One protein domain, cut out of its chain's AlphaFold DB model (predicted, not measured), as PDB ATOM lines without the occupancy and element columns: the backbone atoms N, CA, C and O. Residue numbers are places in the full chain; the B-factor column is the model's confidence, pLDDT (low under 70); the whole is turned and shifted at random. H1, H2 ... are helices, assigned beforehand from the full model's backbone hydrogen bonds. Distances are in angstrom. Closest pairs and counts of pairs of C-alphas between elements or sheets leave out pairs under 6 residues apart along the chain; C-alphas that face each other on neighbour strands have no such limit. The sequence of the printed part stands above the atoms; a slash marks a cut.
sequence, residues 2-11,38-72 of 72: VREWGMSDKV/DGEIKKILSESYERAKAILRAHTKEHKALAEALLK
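This is residues 2 to 11 and 38 to 72 of the 72 residues of a protein of Chilo suppressalis (UniProt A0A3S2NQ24). One long helix, H2, makes most of the length of an extended rod, and at its last end the chain turns a sharp corner into the shorter helix H3, so that the two make an L. Near the other end of H2 lies a small separate piece, residues 2 to 11, with the short helix H1. The printed part has 45 residues with three named helices, H1, H2 and H3 in that order, and no named strand; the class is all helix. The whole is extended, with a radius of gyration of the C-alphas of 16.1 A and spans of 47 by 19 by 13 A.

Find C-alpha 2 at (33.431, 91.358, 113.574), where H1 begins; it holds residues 2 to 5. Go on to C-alpha 38 at (30.386, 91.707, 122.462), from which H2, residues 38 to 58, runs 30.1 A to C-alpha 58. After His 59 look for H3, residues 60 to 70, which runs 15.3 A and ends at C-alpha 70 at (67.290, 99.940, 121.057).

Look first at H1 and H2, which are close but not clearly touching; their closest C-alphas, those of Val 2 and Ile 41, are 7.2 A apart. H2 and H3 are also close but not clearly touching, with the C-alphas of Leu 56 and His 63 closest at 7.3 A. Their lines stand about perpendicular, at 82 degrees. H1 and H3 are apart. In H2 and H3 every O i to N i+4 pair is within hydrogen-bond range; H1 is too short for such a pair, and its one O i to N i+3 pair is not within range.

The two C-alphas farthest apart, those of Lys 10 and Lys 72, are 48.0 A apart. Residues 12 to 37 are not printed, and C-alphas 11 and 38 are 10.7 A apart across this cut, which the link from H1 to H2 spans. The link from H2 to H3 is tight. Residues 45 to 72 stand free. The mean pLDDT of the printed part is 77.9; look for values under 70 at residues 2 to 11 and residue 72.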
ATOM      1  N   VAL A   2      34.632  92.203 113.333       54.56
ATOM      2  CA  VAL A   2      33.431  91.358 113.574       54.56
ATOM      3  C   VAL A   2      32.157  91.966 112.968       54.56
ATOM      4  O   VAL A   2      31.442  91.284 112.246       54.56
ATOM      5  N   ARG A   3      31.905  93.264 113.191       52.78
ATOM      6  CA  ARG A   3      30.709  93.965 112.682       52.78
ATOM      7  C   ARG A   3      30.799  94.352 111.201       52.78
ATOM      8  O   ARG A   3      29.860  94.159 110.443       52.78
ATOM      9  N   GLU A   4      31.949  94.889 110.805       52.53
ATOM     10  CA  GLU A   4      32.149  95.481 109.472       52.53
ATOM     11  C   GLU A   4      32.631  94.486 108.410       52.53
ATOM     12  O   GLU A   4      32.398  94.710 107.231       52.53
ATOM     13  N   TRP A   5      33.309  93.399 108.798       58.25
ATOM     14  CA  TRP A   5      33.876  92.425 107.848       58.25
ATOM     15  C   TRP A   5      33.322  91.007 108.035       58.25
ATOM     16  O   TRP A   5      33.774  90.092 107.354       58.25
ATOM     17  N   GLY A   6      32.363  90.803 108.948       55.69
ATOM     18  CA  GLY A   6      31.722  89.498 109.158       55.69
ATOM     19  C   GLY A   6      32.686  88.383 109.585       55.69
ATOM     20  O   GLY A   6      32.426  87.215 109.323       55.69
ATOM     21  N   MET A   7      33.815  88.720 110.218       58.75
ATOM     22  CA  MET A   7      34.870  87.765 110.588       58.75
ATOM     23  C   MET A   7      34.596  87.060 111.933       58.75
ATOM     24  O   MET A   7      35.478  86.981 112.786       58.75
ATOM     25  N   SER A   8      33.367  86.582 112.152       51.31
ATOM     26  CA  SER A   8      33.016  85.710 113.285       51.31
ATOM     27  C   SER A   8      32.068  84.602 112.824       51.31
ATOM     28  O   SER A   8      31.005  84.876 112.265       51.31
ATOM     29  N   ASP A   9      32.436  83.351 113.114       58.47
ATOM     30  CA  ASP A   9      31.697  82.145 112.711       58.47
ATOM     31  C   ASP A   9      30.273  82.080 113.295       58.47
ATOM     32  O   ASP A   9      29.400  81.428 112.724       58.47
ATOM     33  N   LYS A  10      30.010  82.772 114.417       57.50
ATOM     34  CA  LYS A  10      28.683  82.814 115.062       57.50
ATOM     35  C   LYS A  10      27.782  83.937 114.565       57.50
ATOM     36  O   LYS A  10      26.567  83.767 114.529       57.50
ATOM     37  N   VAL A  11      28.362  85.082 114.220       53.94
ATOM     38  CA  VAL A  11      27.619  86.242 113.696       53.94
ATOM     39  C   VAL A  11      27.372  86.078 112.184       53.94
ATOM     40  O   VAL A  11      26.438  86.661 111.629       53.94
ATOM     41  N   ASP A  38      29.503  91.374 121.341       77.44
ATOM     42  CA  ASP A  38      30.386  91.707 122.462       77.44
ATOM     43  C   ASP A  38      31.101  90.468 123.016       77.44
ATOM     44  O   ASP A  38      32.300  90.511 123.319       77.44
ATOM     45  N   GLY A  39      30.401  89.332 123.089       82.25
ATOM     46  CA  GLY A  39      30.990  88.049 123.470       82.25
ATOM     47  C   GLY A  39      32.109  87.606 122.522       82.25
ATOM     48  O   GLY A  39      33.184  87.198 122.971       82.25
ATOM     49  N   GLU A  40      31.893  87.738 121.214       77.81
ATOM     50  CA  GLU A  40      32.885  87.389 120.192       77.81
ATOM     51  C   GLU A  40      34.084  88.347 120.205       77.81
ATOM     52  O   GLU A  40      35.231  87.901 120.143       77.81
ATOM     53  N   ILE A  41      33.850  89.653 120.384       80.12
ATOM     54  CA  ILE A  41      34.920  90.648 120.544       80.12
ATOM     55  C   ILE A  41      35.798  90.294 121.745       80.12
ATOM     56  O   ILE A  41      37.026  90.251 121.633       80.12
ATOM     57  N   LYS A  42      35.181  89.993 122.894       85.44
ATOM     58  CA  LYS A  42      35.910  89.630 124.111       85.44
ATOM     59  C   LYS A  42      36.739  88.363 123.917       85.44
ATOM     60  O   LYS A  42      37.897  88.326 124.334       85.44
ATOM     61  N   LYS A  43      36.174  87.348 123.257       85.06
ATOM     62  CA  LYS A  43      36.877  86.101 122.943       85.06
ATOM     63  C   LYS A  43      38.104  86.364 122.068       85.06
ATOM     64  O   LYS A  43      39.212  86.031 122.484       85.06
ATOM     65  N   ILE A  44      37.935  87.046 120.936       84.69
ATOM     66  CA  ILE A  44      39.027  87.357 119.997       84.69
ATOM     67  C   ILE A  44      40.141  88.159 120.679       84.69
ATOM     68  O   ILE A  44      41.325  87.880 120.466       84.69
ATOM     69  N   LEU A  45      39.783  89.139 121.514       85.94
ATOM     70  CA  LEU A  45      40.754  89.932 122.268       85.94
ATOM     71  C   LEU A  45      41.531  89.072 123.262       85.94
ATOM     72  O   LEU A  45      42.755  89.155 123.304       85.94
ATOM     73  N   SER A  46      40.839  88.223 124.026       87.31
ATOM     74  CA  SER A  46      41.485  87.337 124.998       87.31
ATOM     75  C   SER A  46      42.429  86.330 124.335       87.31
ATOM     76  O   SER A  46      43.577  86.196 124.753       87.31
ATOM     77  N   GLU A  47      42.006  85.696 123.240       88.19
ATOM     78  CA  GLU A  47      42.829  84.750 122.482       88.19
ATOM     79  C   GLU A  47      44.036  85.436 121.840       88.19
ATOM     80  O   GLU A  47      45.143  84.902 121.838       88.19
ATOM     81  N   SER A  48      43.854  86.638 121.296       86.19
ATOM     82  CA  SER A  48      44.956  87.399 120.702       86.19
ATOM     83  C   SER A  48      45.944  87.877 121.762       86.19
ATOM     84  O   SER A  48      47.150  87.810 121.535       86.19
ATOM     85  N   TYR A  49      45.450  88.282 122.933       89.31
ATOM     86  CA  TYR A  49      46.282  88.662 124.067       89.31
ATOM     87  C   TYR A  49      47.122  87.486 124.574       89.31
ATOM     88  O   TYR A  49      48.342  87.613 124.693       89.31
ATOM     89  N   GLU A  50      46.509  86.325 124.815       91.12
ATOM     90  CA  GLU A  50      47.240  85.143 125.282       91.12
ATOM     91  C   GLU A  50      48.223  84.621 124.226       91.12
ATOM     92  O   GLU A  50      49.358  84.285 124.567       91.12
ATOM     93  N   ARG A  51      47.864  84.643 122.934       89.56
ATOM     94  CA  ARG A  51      48.802  84.310 121.846       89.56
ATOM     95  C   ARG A  51      50.002  85.251 121.817       89.56
ATOM     96  O   ARG A  51      51.137  84.782 121.786       89.56
ATOM     97  N   ALA A  52      49.772  86.563 121.861       87.94
ATOM     98  CA  ALA A  52      50.852  87.545 121.875       87.94
ATOM     99  C   ALA A  52      51.763  87.340 123.093       87.94
ATOM    100  O   ALA A  52      52.984  87.280 122.965       87.94
ATOM    101  N   LYS A  53      51.178  87.140 124.276       89.69
ATOM    102  CA  LYS A  53      51.915  86.871 125.514       89.69
ATOM    103  C   LYS A  53      52.725  85.575 125.446       89.69
ATOM    104  O   LYS A  53      53.849  85.546 125.945       89.69
ATOM    105  N   ALA A  54      52.190  84.520 124.835       91.38
ATOM    106  CA  ALA A  54      52.904  83.263 124.635       91.38
ATOM    107  C   ALA A  54      54.119  83.443 123.714       91.38
ATOM    108  O   ALA A  54      55.206  82.988 124.063       91.38
ATOM    109  N   ILE A  55      53.966  84.171 122.602       88.94
ATOM    110  CA  ILE A  55      55.065  84.486 121.675       88.94
ATOM    111  C   ILE A  55      56.148  85.302 122.389       88.94
ATOM    112  O   ILE A  55      57.320  84.928 122.365       88.94
ATOM    113  N   LEU A  56      55.754  86.360 123.105       86.12
ATOM    114  CA  LEU A  56      56.684  87.195 123.868       86.12
ATOM    115  C   LEU A  56      57.442  86.387 124.930       86.12
ATOM    116  O   LEU A  56      58.634  86.602 125.132       86.12
ATOM    117  N   ARG A  57      56.773  85.438 125.601       86.31
ATOM    118  CA  ARG A  57      57.406  84.542 126.582       86.31
ATOM    119  C   ARG A  57      58.361  83.542 125.931       86.31
ATOM    120  O   ARG A  57      59.458  83.340 126.454       86.31
ATOM    121  N   ALA A  58      57.973  82.945 124.806       89.56
ATOM    122  CA  ALA A  58      58.810  82.007 124.062       89.56
ATOM    123  C   ALA A  58      60.112  82.670 123.580       89.56
ATOM    124  O   ALA A  58      61.189  82.104 123.748       89.56
ATOM    125  N   HIS A  59      60.025  83.910 123.089       87.06
ATOM    126  CA  HIS A  59      61.157  84.666 122.541       87.06
ATOM    127  C   HIS A  59      61.741  85.698 123.522       87.06
ATOM    128  O   HIS A  59      62.340  86.692 123.115       87.06
ATOM    129  N   THR A  60      61.610  85.481 124.835       83.69
ATOM    130  CA  THR A  60      62.073  86.436 125.869       83.69
ATOM    131  C   THR A  60      63.536  86.863 125.716       83.69
ATOM    132  O   THR A  60      63.857  88.029 125.942       83.69
ATOM    133  N   LYS A  61      64.433  85.948 125.327       80.81
ATOM    134  CA  LYS A  61      65.867  86.241 125.149       80.81
ATOM    135  C   LYS A  61      66.125  87.191 123.979       80.81
ATOM    136  O   LYS A  61      66.874  88.151 124.130       80.81
ATOM    137  N   GLU A  62      65.476  86.941 122.845       83.06
ATOM    138  CA  GLU A  62      65.583  87.762 121.632       83.06
ATOM    139  C   GLU A  62      64.943  89.135 121.851       83.06
ATOM    140  O   GLU A  62      65.542  90.154 121.516       83.06
ATOM    141  N   HIS A  63      63.784  89.184 122.515       80.19
ATOM    142  CA  HIS A  63      63.140  90.443 122.890       80.19
ATOM    143  C   HIS A  63      63.989  91.282 123.848       80.19
ATOM    144  O   HIS A  63      64.038  92.502 123.705       80.19
ATOM    145  N   LYS A  64      64.684  90.648 124.801       81.50
ATOM    146  CA  LYS A  64      65.592  91.353 125.712       81.50
ATOM    147  C   LYS A  64      66.809  91.912 124.972       81.50
ATOM    148  O   LYS A  64      67.136  93.076 125.167       81.50
ATOM    149  N   ALA A  65      67.419  91.125 124.085       84.69
ATOM    150  CA  ALA A  65      68.537  91.581 123.259       84.69
ATOM    151  C   ALA A  65      68.137  92.742 122.329       84.69
ATOM    152  O   ALA A  65      68.881  93.710 122.195       84.69
ATOM    153  N   LEU A  66      66.939  92.685 121.736       85.38
ATOM    154  CA  LEU A  66      66.393  93.769 120.917       85.38
ATOM    155  C   LEU A  66      66.159  95.045 121.743       85.38
ATOM    156  O   LEU A  66      66.523  96.135 121.309       85.38
ATOM    157  N   ALA A  67      65.570  94.921 122.936       86.12
ATOM    158  CA  ALA A  67      65.323  96.058 123.820       86.12
ATOM    159  C   ALA A  67      66.630  96.711 124.298       86.12
ATOM    160  O   ALA A  67      66.732  97.934 124.316       86.12
ATOM    161  N   GLU A  68      67.641  95.906 124.638       82.62
ATOM    162  CA  GLU A  68      68.972  96.395 125.015       82.62
ATOM    163  C   GLU A  68      69.687  97.094 123.848       82.62
ATOM    164  O   GLU A  68      70.371  98.089 124.073       82.62
ATOM    165  N   ALA A  69      69.506  96.624 122.611       86.06
ATOM    166  CA  ALA A  69      70.065  97.266 121.421       86.06
ATOM    167  C   ALA A  69      69.361  98.583 121.051       86.06
ATOM    168  O   ALA A  69      70.007  99.476 120.519       86.06
ATOM    169  N   LEU A  70      68.058  98.713 121.322       84.00
ATOM    170  CA  LEU A  70      67.290  99.940 121.057       84.00
ATOM    171  C   LEU A  70      67.497 101.032 122.115       84.00
ATOM    172  O   LEU A  70      67.280 102.205 121.830       84.00
ATOM    173  N   LEU A  71      67.863 100.651 123.342       81.94
ATOM    174  CA  LEU A  71      68.115 101.579 124.451       81.94
ATOM    175  C   LEU A  71      69.547 102.137 124.474       81.94
ATOM    176  O   LEU A  71      69.855 102.953 125.343       81.94
ATOM    177  N   LYS A  72      70.413 101.685 123.567       54.59
ATOM    178  CA  LYS A  72      71.816 102.087 123.466       54.59
ATOM    179  C   LYS A  72      72.030 102.984 122.256       54.59
ATOM    180  O   LYS A  72      72.814 103.946 122.403       54.59
TER     181      LYS A  72